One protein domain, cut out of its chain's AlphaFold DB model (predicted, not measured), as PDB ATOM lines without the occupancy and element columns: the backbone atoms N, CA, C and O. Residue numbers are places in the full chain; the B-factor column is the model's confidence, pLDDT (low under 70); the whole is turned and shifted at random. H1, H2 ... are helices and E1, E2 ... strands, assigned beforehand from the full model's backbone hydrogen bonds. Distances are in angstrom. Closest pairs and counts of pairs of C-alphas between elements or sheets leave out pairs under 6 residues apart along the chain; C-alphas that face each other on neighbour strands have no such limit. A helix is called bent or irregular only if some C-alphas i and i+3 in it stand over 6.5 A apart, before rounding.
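What this domain is: This is residues 7 to 11 and 22 to 142 of the 143 residues of an uncharacterized protein of Oceaniovalibus sp. ACAM 378 (UniProt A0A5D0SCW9). A strongly twisted antiparallel sheet curls round helix H2, and a second helix, H1, packs on H2 and over strands E4 and E5. A long stretch with no named element, residues 59 to 82, reaches far out at Gly 71. The 126 printed residues hold E1, H1, H2, E2, E3, E4, E5, E6 in chain order, class mixed; E2 to E6 form a meander, each strand the antiparallel neighbour of the one before. The whole is compact, radius of gyration of the C-alphas 14.0 A, spans 42 by 36 by 24 A.

Where its parts are: E1 is residues 7 to 9, from C-alpha 7 at (-1.170, -48.907, -17.345). H1 is residues 25 to 36, 16.3 A; H2 is 40 to 58, 24.7 A, irregular, with C-alphas 45 and 48 7.7 A apart. E2 is 83 to 90, 22.8 A; E3 99 to 104; E4 110 to 119, 24.2 A; E5 124 to 130; E6 139 to 141, to C-alpha 141 at (-25.751, -51.368, -13.103).

How they stand to each other: E4 bends by 64 degrees at residue 116; E1 and E5 lie on one side of it, E3 on the other. Within hydrogen-bond range are N 8 and O 111 (E1, E4), 2.8 A; N 88 and O 101 (E2, E3), 2.9 A; N 100 and O 117 (E3, E4), 2.8 A; N 116 and O 129 (E4, E5), 2.8 A; N 125 and O 140 (E5, E6), 2.9 A. H2 is on the sheet, its closest C-alphas to E2 being Asn 49 and Asn 90, 5.1 A. H1 is on it, height 9.6 A, over E4 and only just over E5, on which 3 of its C-alphas fall. H1 and H2 touch, closest C-alphas Ser 25 and Ile 54, 6.6 A, at a steep tilt of 55 degrees, opposite ways. Every O i to N i+4 pair is within range in H1, 13 of 15 in H2.

The domain as a whole: The C-alphas farthest apart, Ser 24 and Gly 71, are 43.6 A apart. Residues 12 to 21 are not printed; C-alphas 11 and 22 are 10.5 A apart across the cut. The H2 to E2 link is long. pLDDT is under 70 at residues 9 to 11, 22 to 23, 61 and 106 to 110.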
ATOM      1  N   THR A   7      -1.508 -50.139 -18.065       76.00
ATOM      2  CA  THR A   7      -1.170 -48.907 -17.345       76.00
ATOM      3  C   THR A   7      -0.467 -47.944 -18.287       76.00
ATOM      4  O   THR A   7       0.573 -48.264 -18.864       76.00
ATOM      5  N   MET A   8      -1.034 -46.752 -18.418       71.31
ATOM      6  CA  MET A   8      -0.472 -45.641 -19.166       71.31
ATOM      7  C   MET A   8      -0.082 -44.552 -18.185       71.31
ATOM      8  O   MET A   8      -0.904 -44.120 -17.387       71.31
ATOM      9  N   SER A   9       1.168 -44.119 -18.255       60.28
ATOM     10  CA  SER A   9       1.688 -42.995 -17.485       60.28
ATOM     11  C   SER A   9       1.900 -41.816 -18.423       60.28
ATOM     12  O   SER A   9       2.513 -41.991 -19.475       60.28
ATOM     13  N   GLY A  10       1.419 -40.631 -18.059       56.22
ATOM     14  CA  GLY A  10       1.624 -39.405 -18.828       56.22
ATOM     15  C   GLY A  10       1.907 -38.197 -17.930       56.22
ATOM     16  O   GLY A  10       1.679 -38.247 -16.717       56.22
ATOM     17  N   PRO A  11       2.414 -37.081 -18.490       48.84
ATOM     18  CA  PRO A  11       2.443 -35.820 -17.759       48.84
ATOM     19  C   PRO A  11       1.022 -35.458 -17.309       48.84
ATOM     20  O   PRO A  11       0.046 -35.769 -17.987       48.84
ATOM     21  N   ARG A  22       2.479 -43.369 -23.418       60.41
ATOM     22  CA  ARG A  22       3.214 -44.654 -23.447       60.41
ATOM     23  C   ARG A  22       2.832 -45.551 -24.626       60.41
ATOM     24  O   ARG A  22       3.677 -46.312 -25.076       60.41
ATOM     25  N   TYR A  23       1.599 -45.451 -25.119       65.94
ATOM     26  CA  TYR A  23       1.086 -46.252 -26.232       65.94
ATOM     27  C   TYR A  23       0.289 -45.360 -27.184       65.94
ATOM     28  O   TYR A  23      -0.466 -44.499 -26.733       65.94
ATOM     29  N   SER A  24       0.441 -45.585 -28.486       77.31
ATOM     30  CA  SER A  24      -0.402 -45.003 -29.531       77.31
ATOM     31  C   SER A  24      -1.836 -45.538 -29.460       77.31
ATOM     32  O   SER A  24      -2.093 -46.621 -28.924       77.31
ATOM     33  N   SER A  25      -2.790 -44.813 -30.053       82.12
ATOM     34  CA  SER A  25      -4.184 -45.270 -30.160       82.12
ATOM     35  C   SER A  25      -4.303 -46.646 -30.822       82.12
ATOM     36  O   SER A  25      -5.140 -47.452 -30.414       82.12
ATOM     37  N   ASP A  26      -3.440 -46.952 -31.793       85.69
ATOM     38  CA  ASP A  26      -3.420 -48.253 -32.461       85.69
ATOM     39  C   ASP A  26      -2.906 -49.366 -31.545       85.69
ATOM     40  O   ASP A  26      -3.497 -50.444 -31.507       85.69
ATOM     41  N   GLU A  27      -1.869 -49.116 -30.744       84.56
ATOM     42  CA  GLU A  27      -1.386 -50.093 -29.759       84.56
ATOM     43  C   GLU A  27      -2.444 -50.388 -28.690       84.56
ATOM     44  O   GLU A  27      -2.673 -51.551 -28.346       84.56
ATOM     45  N   ILE A  28      -3.149 -49.358 -28.207       87.00
ATOM     46  CA  ILE A  28      -4.258 -49.529 -27.256       87.00
ATOM     47  C   ILE A  28      -5.388 -50.327 -27.908       87.00
ATOM     48  O   ILE A  28      -5.940 -51.238 -27.288       87.00
ATOM     49  N   LYS A  29      -5.714 -50.034 -29.172       90.81
ATOM     50  CA  LYS A  29      -6.716 -50.781 -29.935       90.81
ATOM     51  C   LYS A  29      -6.333 -52.251 -30.050       90.81
ATOM     52  O   LYS A  29      -7.149 -53.094 -29.698       90.81
ATOM     53  N   GLN A  30      -5.110 -52.575 -30.468       89.00
ATOM     54  CA  GLN A  30      -4.655 -53.967 -30.568       89.00
ATOM     55  C   GLN A  30      -4.701 -54.685 -29.216       89.00
ATOM     56  O   GLN A  30      -5.128 -55.838 -29.138       89.00
ATOM     57  N   TRP A  31      -4.341 -53.991 -28.132       89.69
ATOM     58  CA  TRP A  31      -4.467 -54.538 -26.787       89.69
ATOM     59  C   TRP A  31      -5.930 -54.826 -26.417       89.69
ATOM     60  O   TRP A  31      -6.226 -55.933 -25.975       89.69
ATOM     61  N   ILE A  32      -6.858 -53.889 -26.651       91.44
ATOM     62  CA  ILE A  32      -8.299 -54.075 -26.395       91.44
ATOM     63  C   ILE A  32      -8.830 -55.280 -27.169       91.44
ATOM     64  O   ILE A  32      -9.491 -56.139 -26.589       91.44
ATOM     65  N   VAL A  33      -8.508 -55.361 -28.461       90.88
ATOM     66  CA  VAL A  33      -8.931 -56.457 -29.342       90.88
ATOM     67  C   VAL A  33      -8.438 -57.802 -28.818       90.88
ATOM     68  O   VAL A  33      -9.224 -58.744 -28.720       90.88
ATOM     69  N   GLY A  34      -7.167 -57.884 -28.420       89.19
ATOM     70  CA  GLY A  34      -6.601 -59.102 -27.846       89.19
ATOM     71  C   GLY A  34      -7.200 -59.476 -26.487       89.19
ATOM     72  O   GLY A  34      -7.301 -60.658 -26.170       89.19
ATOM     73  N   LYS A  35      -7.611 -58.495 -25.675       89.56
ATOM     74  CA  LYS A  35      -8.174 -58.724 -24.335       89.56
ATOM     75  C   LYS A  35      -9.636 -59.136 -24.346       89.56
ATOM     76  O   LYS A  35      -9.992 -60.080 -23.650       89.56
ATOM     77  N   ALA A  36     -10.453 -58.438 -25.126       88.19
ATOM     78  CA  ALA A  36     -11.863 -58.769 -25.296       88.19
ATOM     79  C   ALA A  36     -12.077 -59.935 -26.277       88.19
ATOM     80  O   ALA A  36     -13.191 -60.432 -26.396       88.19
ATOM     81  N   ASN A  37     -11.007 -60.395 -26.942       89.44
ATOM     82  CA  ASN A  37     -11.014 -61.515 -27.880       89.44
ATOM     83  C   ASN A  37     -12.041 -61.329 -29.014       89.44
ATOM     84  O   ASN A  37     -12.776 -62.252 -29.360       89.44
ATOM     85  N   PHE A  38     -12.098 -60.120 -29.580       87.62
ATOM     86  CA  PHE A  38     -13.047 -59.800 -30.645       87.62
ATOM     87  C   PHE A  38     -12.759 -60.592 -31.919       87.62
ATOM     88  O   PHE A  38     -11.644 -60.590 -32.445       87.62
ATOM     89  N   SER A  39     -13.801 -61.214 -32.461       89.25
ATOM     90  CA  SER A  39     -13.789 -61.813 -33.791       89.25
ATOM     91  C   SER A  39     -13.642 -60.752 -34.886       89.25
ATOM     92  O   SER A  39     -13.968 -59.578 -34.702       89.25
ATOM     93  N   ALA A  40     -13.227 -61.162 -36.088       89.88
ATOM     94  CA  ALA A  40     -13.135 -60.259 -37.240       89.88
ATOM     95  C   ALA A  40     -14.464 -59.537 -37.554       89.88
ATOM     96  O   ALA A  40     -14.458 -58.380 -37.972       89.88
ATOM     97  N   ASN A  41     -15.603 -60.195 -37.311       91.56
ATOM     98  CA  ASN A  41     -16.930 -59.610 -37.506       91.56
ATOM     99  C   ASN A  41     -17.286 -58.568 -36.428       91.56
ATOM    100  O   ASN A  41     -17.920 -57.550 -36.701       91.56
ATOM    101  N   GLU A  42     -16.857 -58.781 -35.188       90.62
ATOM    102  CA  GLU A  42     -16.998 -57.761 -34.145       90.62
ATOM    103  C   GLU A  42     -16.087 -56.567 -34.429       90.62
ATOM    104  O   GLU A  42     -16.491 -55.425 -34.243       90.62
ATOM    105  N   LEU A  43     -14.887 -56.796 -34.961       91.31
ATOM    106  CA  LEU A  43     -13.981 -55.713 -35.340       91.31
ATOM    107  C   LEU A  43     -14.520 -54.859 -36.486       91.31
ATOM    108  O   LEU A  43     -14.387 -53.634 -36.436       91.31
ATOM    109  N   SER A  44     -15.155 -55.469 -37.489       91.50
ATOM    110  CA  SER A  44     -15.758 -54.726 -38.601       91.50
ATOM    111  C   SER A  44     -16.920 -53.835 -38.145       91.50
ATOM    112  O   SER A  44     -17.133 -52.767 -38.713       91.50
ATOM    113  N   THR A  45     -17.634 -54.230 -37.088       90.69
ATOM    114  CA  THR A  45     -18.817 -53.515 -36.580       90.69
ATOM    115  C   THR A  45     -18.507 -52.554 -35.431       90.69
ATOM    116  O   THR A  45     -19.168 -51.525 -35.289       90.69
ATOM    117  N   ARG A  46     -17.495 -52.856 -34.610       93.69
ATOM    118  CA  ARG A  46     -17.144 -52.108 -33.389       93.69
ATOM    119  C   ARG A  46     -15.869 -51.291 -33.530       93.69
ATOM    120  O   ARG A  46     -15.592 -50.464 -32.667       93.69
ATOM    121  N   GLY A  47     -15.097 -51.471 -34.602       93.44
ATOM    122  CA  GLY A  47     -13.766 -50.883 -34.763       93.44
ATOM    123  C   GLY A  47     -13.709 -49.360 -34.605       93.44
ATOM    124  O   GLY A  47     -12.775 -48.858 -33.976       93.44
ATOM    125  N   SER A  48     -14.705 -48.631 -35.116       94.69
ATOM    126  CA  SER A  48     -14.826 -47.177 -34.929       94.69
ATOM    127  C   SER A  48     -15.233 -46.800 -33.501       94.69
ATOM    128  O   SER A  48     -14.762 -45.797 -32.970       94.69
ATOM    129  N   ASN A  49     -16.046 -47.625 -32.836       95.75
ATOM    130  CA  ASN A  49     -16.420 -47.423 -31.438       95.75
ATOM    131  C   ASN A  49     -15.253 -47.680 -30.483       95.75
ATOM    132  O   ASN A  49     -15.122 -46.952 -29.503       95.75
ATOM    133  N   ILE A  50     -14.373 -48.639 -30.792       95.00
ATOM    134  CA  ILE A  50     -13.118 -48.828 -30.055       95.00
ATOM    135  C   ILE A  50     -12.275 -47.552 -30.138       95.00
ATOM    136  O   ILE A  50     -11.879 -47.018 -29.105       95.00
ATOM    137  N   SER A  51     -12.063 -47.020 -31.347       93.62
ATOM    138  CA  SER A  51     -11.300 -45.782 -31.552       93.62
ATOM    139  C   SER A  51     -11.915 -44.589 -30.805       93.62
ATOM    140  O   SER A  51     -11.219 -43.929 -30.041       93.62
ATOM    141  N   GLY A  52     -13.231 -44.376 -30.904       92.44
ATOM    142  CA  GLY A  52     -13.896 -43.285 -30.181       92.44
ATOM    143  C   GLY A  52     -13.876 -43.439 -28.652       92.44
ATOM    144  O   GLY A  52     -13.854 -42.445 -27.927       92.44
ATOM    145  N   ALA A  53     -13.871 -44.669 -28.127       92.44
ATOM    146  CA  ALA A  53     -13.714 -44.905 -26.692       92.44
ATOM    147  C   ALA A  53     -12.276 -44.613 -26.224       92.44
ATOM    148  O   ALA A  53     -12.098 -44.017 -25.159       92.44
ATOM    149  N   ILE A  54     -11.268 -44.963 -27.036       89.88
ATOM    150  CA  ILE A  54      -9.857 -44.627 -26.789       89.88
ATOM    151  C   ILE A  54      -9.658 -43.113 -26.770       89.88
ATOM    152  O   ILE A  54      -9.040 -42.617 -25.837       89.88
ATOM    153  N   GLU A  55     -10.212 -42.367 -27.727       86.75
ATOM    154  CA  GLU A  55     -10.095 -40.901 -27.770       86.75
ATOM    155  C   GLU A  55     -10.661 -40.239 -26.504       86.75
ATOM    156  O   GLU A  55     -10.015 -39.389 -25.891       86.75
ATOM    157  N   LYS A  56     -11.845 -40.674 -26.048       86.38
ATOM    158  CA  LYS A  56     -12.457 -40.173 -24.803       86.38
ATOM    159  C   LYS A  56     -11.626 -40.517 -23.572       86.38
ATOM    160  O   LYS A  56     -11.487 -39.686 -22.674       86.38
ATOM    161  N   PHE A  57     -11.082 -41.731 -23.522       85.88
ATOM    162  CA  PHE A  57     -10.164 -42.156 -22.471       85.88
ATOM    163  C   PHE A  57      -8.872 -41.323 -22.482       85.88
ATOM    164  O   PHE A  57      -8.502 -40.776 -21.445       85.88
ATOM    165  N   ALA A  58      -8.243 -41.149 -23.647       78.94
ATOM    166  CA  ALA A  58      -7.030 -40.361 -23.859       78.94
ATOM    167  C   ALA A  58      -7.210 -38.890 -23.449       78.94
ATOM    168  O   ALA A  58      -6.355 -38.327 -22.766       78.94
ATOM    169  N   GLY A  59      -8.359 -38.292 -23.783       74.31
ATOM    170  CA  GLY A  59      -8.728 -36.937 -23.365       74.31
ATOM    171  C   GLY A  59      -9.109 -36.808 -21.884       74.31
ATOM    172  O   GLY A  59      -9.330 -35.701 -21.400       74.31
ATOM    173  N   GLY A  60      -9.197 -37.917 -21.139       71.88
ATOM    174  CA  GLY A  60      -9.602 -37.922 -19.731       71.88
ATOM    175  C   GLY A  60     -11.091 -37.627 -19.505       71.88
ATOM    176  O   GLY A  60     -11.487 -37.296 -18.388       71.88
ATOM    177  N   HIS A  61     -11.926 -37.758 -20.538       68.12
ATOM    178  CA  HIS A  61     -13.364 -37.472 -20.513       68.12
ATOM    179  C   HIS A  61     -14.183 -38.663 -19.987       68.12
ATOM    180  O   HIS A  61     -15.092 -39.162 -20.651       68.12
ATOM    181  N   GLY A  62     -13.834 -39.156 -18.800       74.38
ATOM    182  CA  GLY A  62     -14.521 -40.273 -18.158       74.38
ATOM    183  C   GLY A  62     -15.633 -39.838 -17.219       74.38
ATOM    184  O   GLY A  62     -15.471 -38.901 -16.439       74.38
ATOM    185  N   THR A  63     -16.727 -40.589 -17.214       85.50
ATOM    186  CA  THR A  63     -17.769 -40.457 -16.191       85.50
ATOM    187  C   THR A  63     -17.457 -41.403 -15.044       85.50
ATOM    188  O   THR A  63     -17.163 -42.575 -15.276       85.50
ATOM    189  N   ALA A  64     -17.504 -40.915 -13.801       88.50
ATOM    190  CA  ALA A  64     -17.300 -41.769 -12.635       88.50
ATOM    191  C   ALA A  64     -18.392 -42.845 -12.575       88.50
ATOM    192  O   ALA A  64     -19.581 -42.530 -12.605       88.50
ATOM    193  N   CYS A  65     -17.985 -44.104 -12.459       89.81
ATOM    194  CA  CYS A  65     -18.897 -45.213 -12.258       89.81
ATOM    195  C   CYS A  65     -19.462 -45.152 -10.838       89.81
ATOM    196  O   CYS A  65     -18.713 -45.119  -9.856       89.81
ATOM    197  N   LYS A  66     -20.786 -45.152 -10.730       88.56
ATOM    198  CA  LYS A  66     -21.511 -45.188  -9.463       88.56
ATOM    199  C   LYS A  66     -22.488 -46.341  -9.493       88.56
ATOM    200  O   LYS A  66     -23.122 -46.509 -10.515       88.56
ATOM    201  N   TRP A  67     -22.622 -47.095  -8.418       83.69
ATOM    202  CA  TRP A  67     -23.622 -48.149  -8.293       83.69
ATOM    203  C   TRP A  67     -24.576 -47.813  -7.152       83.69
ATOM    204  O   TRP A  67     -24.217 -47.089  -6.220       83.69
ATOM    205  N   LYS A  68     -25.792 -48.345  -7.203       82.12
ATOM    206  CA  LYS A  68     -26.783 -48.172  -6.142       82.12
ATOM    207  C   LYS A  68     -27.200 -49.538  -5.622       82.12
ATOM    208  O   LYS A  68     -27.677 -50.372  -6.385       82.12
ATOM    209  N   ALA A  69     -27.008 -49.773  -4.327       76.88
ATOM    210  CA  ALA A  69     -27.481 -51.004  -3.713       76.88
ATOM    211  C   ALA A  69     -29.021 -51.013  -3.692       76.88
ATOM    212  O   ALA A  69     -29.630 -49.966  -3.436       76.88
ATOM    213  N   PRO A  70     -29.676 -52.167  -3.917       79.25
ATOM    214  CA  PRO A  70     -31.118 -52.281  -3.749       79.25
ATOM    215  C   PRO A  70     -31.555 -51.793  -2.360       79.25
ATOM    216  O   PRO A  70     -31.031 -52.242  -1.343       79.25
ATOM    217  N   GLY A  71     -32.505 -50.856  -2.319       81.19
ATOM    218  CA  GLY A  71     -33.008 -50.264  -1.073       81.19
ATOM    219  C   GLY A  71     -32.170 -49.114  -0.499       81.19
ATOM    220  O   GLY A  71     -32.623 -48.460   0.441       81.19
ATOM    221  N   ASP A  72     -31.004 -48.806  -1.069       82.12
ATOM    222  CA  ASP A  72     -30.231 -47.623  -0.691       82.12
ATOM    223  C   ASP A  72     -30.792 -46.364  -1.370       82.12
ATOM    224  O   ASP A  72     -31.304 -46.399  -2.490       82.12
ATOM    225  N   LYS A  73     -30.708 -45.222  -0.689       81.31
ATOM    226  CA  LYS A  73     -31.072 -43.910  -1.240       81.31
ATOM    227  C   LYS A  73     -29.886 -43.222  -1.914       81.31
ATOM    228  O   LYS A  73     -30.108 -42.363  -2.763       81.31
ATOM    229  N   ASN A  74     -28.663 -43.619  -1.576       83.06
ATOM    230  CA  ASN A  74     -27.431 -43.016  -2.065       83.06
ATOM    231  C   ASN A  74     -26.768 -43.881  -3.141       83.06
ATOM    232  O   ASN A  74     -26.896 -45.104  -3.148       83.06
ATOM    233  N   SER A  75     -26.042 -43.228  -4.047       84.50
ATOM    234  CA  SER A  75     -25.149 -43.900  -4.985       84.50
ATOM    235  C   SER A  75     -23.726 -43.962  -4.440       84.50
ATOM    236  O   SER A  75     -23.237 -43.033  -3.795       84.50
ATOM    237  N   HIS A  76     -23.049 -45.065  -4.727       85.44
ATOM    238  CA  HIS A  76     -21.709 -45.378  -4.254       85.44
ATOM    239  C   HIS A  76     -20.736 -45.368  -5.415       85.44
ATOM    240  O   HIS A  76     -20.968 -45.999  -6.441       85.44
ATOM    241  N   ILE A  77     -19.613 -44.678  -5.262       88.94
ATOM    242  CA  ILE A  77     -18.577 -44.657  -6.296       88.94
ATOM    243  C   ILE A  77     -17.907 -46.031  -6.363       88.94
ATOM    244  O   ILE A  77     -17.414 -46.530  -5.352       88.94
ATOM    245  N   ILE A  78     -17.829 -46.612  -7.560       89.69
ATOM    246  CA  ILE A  78     -17.065 -47.839  -7.794       89.69
ATOM    247  C   ILE A  78     -15.572 -47.520  -7.675       89.69
ATOM    248  O   ILE A  78     -15.071 -46.546  -8.251       89.69
ATOM    249  N   LYS A  79     -14.856 -48.347  -6.912       89.56
ATOM    250  CA  LYS A  79     -13.426 -48.192  -6.645       89.56
ATOM    251  C   LYS A  79     -12.630 -49.396  -7.139       89.56
ATOM    252  O   LYS A  79     -13.110 -50.523  -7.092       89.56
ATOM    253  N   TYR A  80     -11.390 -49.144  -7.543       89.94
ATOM    254  CA  TYR A  80     -10.369 -50.157  -7.799       89.94
ATOM    255  C   TYR A  80      -9.056 -49.701  -7.157       89.94
ATOM    256  O   TYR A  80      -8.559 -48.619  -7.476       89.94
ATOM    257  N   HIS A  81      -8.538 -50.475  -6.195       88.38
ATOM    258  CA  HIS A  81      -7.381 -50.105  -5.359       88.38
ATOM    259  C   HIS A  81      -7.456 -48.659  -4.843       88.38
ATOM    260  O   HIS A  81      -6.570 -47.848  -5.097       88.38
ATOM    261  N   HIS A  82      -8.570 -48.310  -4.187       87.00
ATOM    262  CA  HIS A  82      -8.888 -46.972  -3.649       87.00
ATOM    263  C   HIS A  82      -9.097 -45.841  -4.676       87.00
ATOM    264  O   HIS A  82      -9.554 -44.754  -4.310       87.00
ATOM    265  N   ASN A  83      -8.867 -46.085  -5.965       88.62
ATOM    266  CA  ASN A  83      -9.082 -45.099  -7.019       88.62
ATOM    267  C   ASN A  83     -10.509 -45.166  -7.560       88.62
ATOM    268  O   ASN A  83     -11.085 -46.244  -7.676       88.62
ATOM    269  N   THR A  84     -11.081 -44.009  -7.902       89.50
ATOM    270  CA  THR A  84     -12.364 -43.942  -8.617       89.50
ATOM    271  C   THR A  84     -12.244 -44.630  -9.971       89.50
ATOM    272  O   THR A  84     -11.303 -44.357 -10.719       89.50
ATOM    273  N   VAL A  85     -13.207 -45.499 -10.272       91.00
ATOM    274  CA  VAL A  85     -13.379 -46.068 -11.605       91.00
ATOM    275  C   VAL A  85     -14.208 -45.106 -12.444       91.00
ATOM    276  O   VAL A  85     -15.249 -44.618 -12.008       91.00
ATOM    277  N   TYR A  86     -13.735 -44.852 -13.652       90.88
ATOM    278  CA  TYR A  86     -14.405 -44.086 -14.687       90.88
ATOM    279  C   TYR A  86     -14.732 -45.001 -15.860       90.88
ATOM    280  O   TYR A  86     -14.104 -46.049 -16.029       90.88
ATOM    281  N   HIS A  87     -15.674 -44.580 -16.698       91.31
ATOM    282  CA  HIS A  87     -15.901 -45.203 -17.990       91.31
ATOM    283  C   HIS A  87     -15.844 -44.193 -19.137       91.31
ATOM    284  O   HIS A  87     -16.249 -43.038 -18.995       91.31
ATOM    285  N   ALA A  88     -15.357 -44.655 -20.286       91.50
ATOM    286  CA  ALA A  88     -15.414 -43.962 -21.566       91.50
ATOM    287  C   ALA A  88     -16.124 -44.868 -22.573       91.50
ATOM    288  O   ALA A  88     -15.622 -45.942 -22.902       91.50
ATOM    289  N   SER A  89     -17.293 -44.441 -23.047       92.19
ATOM    290  CA  SER A  89     -18.144 -45.252 -23.921       92.19
ATOM    291  C   SER A  89     -18.335 -44.610 -25.288       92.19
ATOM    292  O   SER A  89     -18.476 -43.388 -25.398       92.19
ATOM    293  N   ASN A  90     -18.411 -45.427 -26.336       93.94
ATOM    294  CA  ASN A  90     -18.794 -44.996 -27.676       93.94
ATOM    295  C   ASN A  90     -19.727 -46.000 -28.362       93.94
ATOM    296  O   ASN A  90     -19.642 -47.205 -28.129       93.94
ATOM    297  N   GLY A  91     -20.592 -45.489 -29.237       92.81
ATOM    298  CA  GLY A  91     -21.566 -46.279 -29.984       92.81
ATOM    299  C   GLY A  91     -22.951 -46.364 -29.326       92.81
ATOM    300  O   GLY A  91     -23.157 -45.880 -28.209       92.81
ATOM    301  N   PRO A  92     -23.925 -46.953 -30.038       90.12
ATOM    302  CA  PRO A  92     -25.312 -47.025 -29.592       90.12
ATOM    303  C   PRO A  92     -25.515 -48.045 -28.461       90.12
ATOM    304  O   PRO A  92     -25.048 -49.184 -28.525       90.12
ATOM    305  N   LYS A  93     -26.270 -47.638 -27.436       89.94
ATOM    306  CA  LYS A  93     -26.658 -48.484 -26.297       89.94
ATOM    307  C   LYS A  93     -27.591 -49.615 -26.761       89.94
ATOM    308  O   LYS A  93     -28.453 -49.389 -27.609       89.94
ATOM    309  N   GLY A  94     -27.405 -50.828 -26.238       84.38
ATOM    310  CA  GLY A  94     -28.303 -51.974 -26.458       84.38
ATOM    311  C   GLY A  94     -28.264 -52.607 -27.851       84.38
ATOM    312  O   GLY A  94     -29.085 -53.465 -28.160       84.38
ATOM    313  N   LYS A  95     -27.328 -52.195 -28.714       82.88
ATOM    314  CA  LYS A  95     -27.168 -52.738 -30.075       82.88
ATOM    315  C   LYS A  95     -26.022 -53.743 -30.208       82.88
ATOM    316  O   LYS A  95     -25.706 -54.137 -31.323       82.88
ATOM    317  N   GLY A  96     -25.359 -54.099 -29.106       83.81
ATOM    318  CA  GLY A  96     -24.197 -55.002 -29.102       83.81
ATOM    319  C   GLY A  96     -22.938 -54.441 -29.779       83.81
ATOM    320  O   GLY A  96     -21.911 -55.104 -29.802       83.81
ATOM    321  N   THR A  97     -22.988 -53.222 -30.328       91.38
ATOM    322  CA  THR A  97     -21.853 -52.608 -31.036       91.38
ATOM    323  C   THR A  97     -21.134 -51.530 -30.232       91.38
ATOM    324  O   THR A  97     -20.090 -51.037 -30.667       91.38
ATOM    325  N   SER A  98     -21.667 -51.135 -29.074       93.75
ATOM    326  CA  SER A  98     -21.005 -50.158 -28.214       93.75
ATOM    327  C   SER A  98     -19.746 -50.739 -27.571       93.75
ATOM    328  O   SER A  98     -19.587 -51.949 -27.402       93.75
ATOM    329  N   VAL A  99     -18.824 -49.847 -27.229       94.94
ATOM    330  CA  VAL A  99     -17.585 -50.180 -26.530       94.94
ATOM    331  C   VAL A  99     -17.448 -49.231 -25.356       94.94
ATOM    332  O   VAL A  99     -17.608 -48.023 -25.515       94.94
ATOM    333  N   SER A 100     -17.174 -49.785 -24.184       94.25
ATOM    334  CA  SER A 100     -16.929 -49.062 -22.943       94.25
ATOM    335  C   SER A 100     -15.597 -49.505 -22.364       94.25
ATOM    336  O   SER A 100     -15.373 -50.695 -22.154       94.25
ATOM    337  N   LEU A 101     -14.719 -48.542 -22.106       93.94
ATOM    338  CA  LEU A 101     -13.476 -48.753 -21.377       93.94
ATOM    339  C   LEU A 101     -13.689 -48.330 -19.935       93.94
ATOM    340  O   LEU A 101     -14.079 -47.191 -19.689       93.94
ATOM    341  N   PHE A 102     -13.398 -49.226 -19.001       93.06
ATOM    342  CA  PHE A 102     -13.388 -48.945 -17.573       93.06
ATOM    343  C   PHE A 102     -11.960 -48.730 -17.129       93.06
ATOM    344  O   PHE A 102     -11.084 -49.548 -17.420       93.06
ATOM    345  N   TYR A 103     -11.709 -47.628 -16.437       91.88
ATOM    346  CA  TYR A 103     -10.353 -47.245 -16.095       91.88
ATOM    347  C   TYR A 103     -10.273 -46.469 -14.790       91.88
ATOM    348  O   TYR A 103     -11.232 -45.829 -14.366       91.88
ATOM    349  N   THR A 104      -9.110 -46.499 -14.150       89.50
ATOM    350  CA  THR A 104      -8.772 -45.531 -13.104       89.50
ATOM    351  C   THR A 104      -7.908 -44.428 -13.694       89.50
ATOM    352  O   THR A 104      -7.151 -44.656 -14.637       89.50
ATOM    353  N   ASN A 105      -8.050 -43.218 -13.153       80.88
ATOM    354  CA  ASN A 105      -7.218 -42.078 -13.524       80.88
ATOM    355  C   ASN A 105      -6.787 -41.281 -12.282       80.88
ATOM    356  O   ASN A 105      -7.304 -40.182 -12.043       80.88
ATOM    357  N   PRO A 106      -5.914 -41.837 -11.417       67.00
ATOM    358  CA  PRO A 106      -5.385 -41.103 -10.277       67.00
ATOM    359  C   PRO A 106      -4.760 -39.775 -10.722       67.00
ATOM    360  O   PRO A 106      -3.795 -39.726 -11.482       67.00
ATOM    361  N   GLN A 107      -5.308 -38.676 -10.199       59.56
ATOM    362  CA  GLN A 107      -4.761 -37.320 -10.339       59.56
ATOM    363  C   GLN A 107      -4.625 -36.798 -11.782       59.56
ATOM    364  O   GLN A 107      -3.818 -35.891 -12.009       59.56
ATOM    365  N   HIS A 108      -5.391 -37.339 -12.737       62.09
ATOM    366  CA  HIS A 108      -5.279 -37.021 -14.168       62.09
ATOM    367  C   HIS A 108      -3.898 -37.336 -14.769       62.09
ATOM    368  O   HIS A 108      -3.489 -36.690 -15.729       62.09
ATOM    369  N   LYS A 109      -3.129 -38.253 -14.176       57.91
ATOM    370  CA  LYS A 109      -1.747 -38.557 -14.591       57.91
ATOM    371  C   LYS A 109      -1.636 -39.898 -15.297       57.91
ATOM    372  O   LYS A 109      -1.032 -39.976 -16.363       57.91
ATOM    373  N   ASP A 110      -2.245 -40.921 -14.703       68.56
ATOM    374  CA  ASP A 110      -2.060 -42.300 -15.130       68.56
ATOM    375  C   ASP A 110      -3.410 -42.926 -15.470       68.56
ATOM    376  O   ASP A 110      -4.245 -43.112 -14.591       68.56
ATOM    377  N   GLY A 111      -3.642 -43.260 -16.737       78.50
ATOM    378  CA  GLY A 111      -4.815 -44.022 -17.151       78.50
ATOM    379  C   GLY A 111      -4.539 -45.514 -17.031       78.50
ATOM    380  O   GLY A 111      -3.645 -46.031 -17.698       78.50
ATOM    381  N   LYS A 112      -5.309 -46.237 -16.216       87.56
ATOM    382  CA  LYS A 112      -5.209 -47.700 -16.115       87.56
ATOM    383  C   LYS A 112      -6.505 -48.344 -16.583       87.56
ATOM    384  O   LYS A 112      -7.496 -48.250 -15.867       87.56
ATOM    385  N   ILE A 113      -6.507 -48.997 -17.749       91.19
ATOM    386  CA  ILE A 113      -7.681 -49.737 -18.243       91.19
ATOM    387  C   ILE A 113      -7.808 -51.031 -17.442       91.19
ATOM    388  O   ILE A 113      -6.934 -51.897 -17.487       91.19
ATOM    389  N   ILE A 114      -8.914 -51.148 -16.713       93.12
ATOM    390  CA  ILE A 114      -9.233 -52.272 -15.830       93.12
ATOM    391  C   ILE A 114     -10.401 -53.107 -16.340       93.12
ATOM    392  O   ILE A 114     -10.641 -54.180 -15.803       93.12
ATOM    393  N   GLY A 115     -11.109 -52.657 -17.375       93.81
ATOM    394  CA  GLY A 115     -12.102 -53.479 -18.047       93.81
ATOM    395  C   GLY A 115     -12.552 -52.939 -19.392       93.81
ATOM    396  O   GLY A 115     -12.345 -51.771 -19.721       93.81
ATOM    397  N   ILE A 116     -13.164 -53.829 -20.161       94.44
ATOM    398  CA  ILE A 116     -13.705 -53.613 -21.497       94.44
ATOM    399  C   ILE A 116     -15.099 -54.230 -21.519       94.44
ATOM    400  O   ILE A 116     -15.318 -55.318 -20.980       94.44
ATOM    401  N   GLY A 117     -16.043 -53.532 -22.132       93.88
ATOM    402  CA  GLY A 117     -17.411 -54.000 -22.212       93.88
ATOM    403  C   GLY A 117     -18.272 -53.228 -23.196       93.88
ATOM    404  O   GLY A 117     -17.779 -52.464 -24.027       93.88
ATOM    405  N   GLY A 118     -19.582 -53.387 -23.052       92.56
ATOM    406  CA  GLY A 118     -20.602 -52.752 -23.878       92.56
ATOM    407  C   GLY A 118     -21.738 -52.198 -23.028       92.56
ATOM    408  O   GLY A 118     -22.060 -52.722 -21.967       92.56
ATOM    409  N   HIS A 119     -22.344 -51.109 -23.484       88.69
ATOM    410  CA  HIS A 119     -23.487 -50.502 -22.814       88.69
ATOM    411  C   HIS A 119     -24.777 -51.170 -23.318       88.69
ATOM    412  O   HIS A 119     -25.103 -51.069 -24.509       88.69
ATOM    413  N   ILE A 120     -25.494 -51.861 -22.429       87.75
ATOM    414  CA  ILE A 120     -26.744 -52.573 -22.729       87.75
ATOM    415  C   ILE A 120     -27.925 -51.601 -22.647       87.75
ATOM    416  O   ILE A 120     -28.728 -51.518 -23.572       87.75
ATOM    417  N   THR A 121     -28.018 -50.834 -21.562       86.75
ATOM    418  CA  THR A 121     -29.086 -49.843 -21.342       86.75
ATOM    419  C   THR A 121     -28.485 -48.464 -21.082       86.75
ATOM    420  O   THR A 121     -27.335 -48.216 -21.446       86.75
ATOM    421  N   SER A 122     -29.262 -47.528 -20.522       82.75
ATOM    422  CA  SER A 122     -28.736 -46.244 -20.058       82.75
ATOM    423  C   SER A 122     -27.647 -46.399 -19.011       82.75
ATOM    424  O   SER A 122     -26.740 -45.565 -19.032       82.75
ATOM    425  N   ASP A 123     -27.772 -47.451 -18.194       84.00
ATOM    426  CA  ASP A 123     -27.057 -47.614 -16.935       84.00
ATOM    427  C   ASP A 123     -26.515 -49.042 -16.733       84.00
ATOM    428  O   ASP A 123     -25.708 -49.279 -15.848       84.00
ATOM    429  N   THR A 124     -26.904 -50.024 -17.549       87.56
ATOM    430  CA  THR A 124     -26.428 -51.413 -17.430       87.56
ATOM    431  C   THR A 124     -25.351 -51.716 -18.457       87.56
ATOM    432  O   THR A 124     -25.548 -51.489 -19.654       87.56
ATOM    433  N   TYR A 125     -24.254 -52.320 -18.009       90.69
ATOM    434  CA  TYR A 125     -23.117 -52.692 -18.846       90.69
ATOM    435  C   TYR A 125     -22.883 -54.197 -18.821       90.69
ATOM    436  O   TYR A 125     -23.072 -54.848 -17.794       90.69
ATOM    437  N   GLU A 126     -22.419 -54.725 -19.948       91.75
ATOM    438  CA  GLU A 126     -21.824 -56.053 -20.062       91.75
ATOM    439  C   GLU A 126     -20.305 -55.929 -20.026       91.75
ATOM    440  O   GLU A 126     -19.748 -55.032 -20.658       91.75
ATOM    441  N   ILE A 127     -19.643 -56.824 -19.295       91.62
ATOM    442  CA  ILE A 127     -18.189 -56.917 -19.213       91.62
ATOM    443  C   ILE A 127     -17.701 -58.089 -20.052       91.62
ATOM    444  O   ILE A 127     -18.018 -59.247 -19.785       91.62
ATOM    445  N   GLU A 128     -16.860 -57.771 -21.028       92.38
ATOM    446  CA  GLU A 128     -16.220 -58.737 -21.923       92.38
ATOM    447  C   GLU A 128     -14.841 -59.127 -21.392       92.38
ATOM    448  O   GLU A 128     -14.414 -60.275 -21.496       92.38
ATOM    449  N   TRP A 129     -14.151 -58.171 -20.768       93.12
ATOM    450  CA  TRP A 129     -12.878 -58.396 -20.102       93.12
ATOM    451  C   TRP A 129     -12.736 -57.484 -18.883       93.12
ATOM    452  O   TRP A 129     -13.137 -56.322 -18.915       93.12
ATOM    453  N   HIS A 130     -12.110 -57.979 -17.818       92.75
ATOM    454  CA  HIS A 130     -11.737 -57.167 -16.666       92.75
ATOM    455  C   HIS A 130     -10.436 -57.646 -16.019       92.75
ATOM    456  O   HIS A 130      -9.999 -58.785 -16.200       92.75
ATOM    457  N   ALA A 131      -9.825 -56.758 -15.238       91.12
ATOM    458  CA  ALA A 131      -8.704 -57.071 -14.374       91.12
ATOM    459  C   ALA A 131      -9.103 -58.188 -13.388       91.12
ATOM    460  O   ALA A 131     -10.203 -58.134 -12.829       91.12
ATOM    461  N   PRO A 132      -8.240 -59.188 -13.143       86.94
ATOM    462  CA  PRO A 132      -8.591 -60.364 -12.341       86.94
ATOM    463  C   PRO A 132      -8.953 -60.031 -10.885       86.94
ATOM    464  O   PRO A 132      -9.725 -60.748 -10.256       86.94
ATOM    465  N   ASP A 133      -8.418 -58.929 -10.367       88.50
ATOM    466  CA  ASP A 133      -8.644 -58.395  -9.025       88.50
ATOM    467  C   ASP A 133      -9.740 -57.313  -8.975       88.50
ATOM    468  O   ASP A 133      -9.973 -56.703  -7.931       88.50
ATOM    469  N   TRP A 134     -10.426 -57.054 -10.094       88.50
ATOM    470  CA  TRP A 134     -11.600 -56.189 -10.139       88.50
ATOM    471  C   TRP A 134     -12.875 -57.035 -10.182       88.50
ATOM    472  O   TRP A 134     -13.194 -57.665 -11.188       88.50
ATOM    473  N   HIS A 135     -13.608 -57.066  -9.070       80.25
ATOM    474  CA  HIS A 135     -14.788 -57.915  -8.904       80.25
ATOM    475  C   HIS A 135     -16.078 -57.118  -9.122       80.25
ATOM    476  O   HIS A 135     -16.570 -56.482  -8.192       80.25
ATOM    477  N   ILE A 136     -16.631 -57.154 -10.339       72.75
ATOM    478  CA  ILE A 136     -17.893 -56.457 -10.666       72.75
ATOM    479  C   ILE A 136     -18.976 -57.339 -11.307       72.75
ATOM    480  O   ILE A 136     -19.990 -56.830 -11.765       72.75
ATOM    481  N   GLY A 137     -18.808 -58.663 -11.306       71.12
ATOM    482  CA  GLY A 137     -19.717 -59.563 -12.027       71.12
ATOM    483  C   GLY A 137     -19.621 -59.398 -13.553       71.12
ATOM    484  O   GLY A 137     -18.844 -58.593 -14.060       71.12
ATOM    485  N   LYS A 138     -20.385 -60.203 -14.305       77.38
ATOM    486  CA  LYS A 138     -20.409 -60.134 -15.784       77.38
ATOM    487  C   LYS A 138     -21.205 -58.945 -16.314       77.38
ATOM    488  O   LYS A 138     -20.959 -58.472 -17.416       77.38
ATOM    489  N   THR A 139     -22.168 -58.485 -15.532       77.62
ATOM    490  CA  THR A 139     -22.973 -57.306 -15.805       77.62
ATOM    491  C   THR A 139     -23.084 -56.500 -14.529       77.62
ATOM    492  O   THR A 139     -23.094 -57.060 -13.430       77.62
ATOM    493  N   PHE A 140     -23.169 -55.184 -14.669       81.38
ATOM    494  CA  PHE A 140     -23.378 -54.303 -13.531       81.38
ATOM    495  C   PHE A 140     -24.172 -53.068 -13.935       81.38
ATOM    496  O   PHE A 140     -24.167 -52.648 -15.096       81.38
ATOM    497  N   GLU A 141     -24.882 -52.524 -12.956       81.12
ATOM    498  CA  GLU A 141     -25.751 -51.368 -13.103       81.12
ATOM    499  C   GLU A 141     -25.086 -50.145 -12.472       81.12
ATOM    500  O   GLU A 141     -24.588 -50.188 -11.340       81.12
ATOM    501  N   LEU A 142     -25.056 -49.064 -13.242       79.75
ATOM    502  CA  LEU A 142     -24.693 -47.741 -12.793       79.75
ATOM    503  C   LEU A 142     -25.932 -46.972 -12.314       79.75
ATOM    504  O   LEU A 142     -27.063 -47.338 -12.604       79.75
TER     505      LEU A 142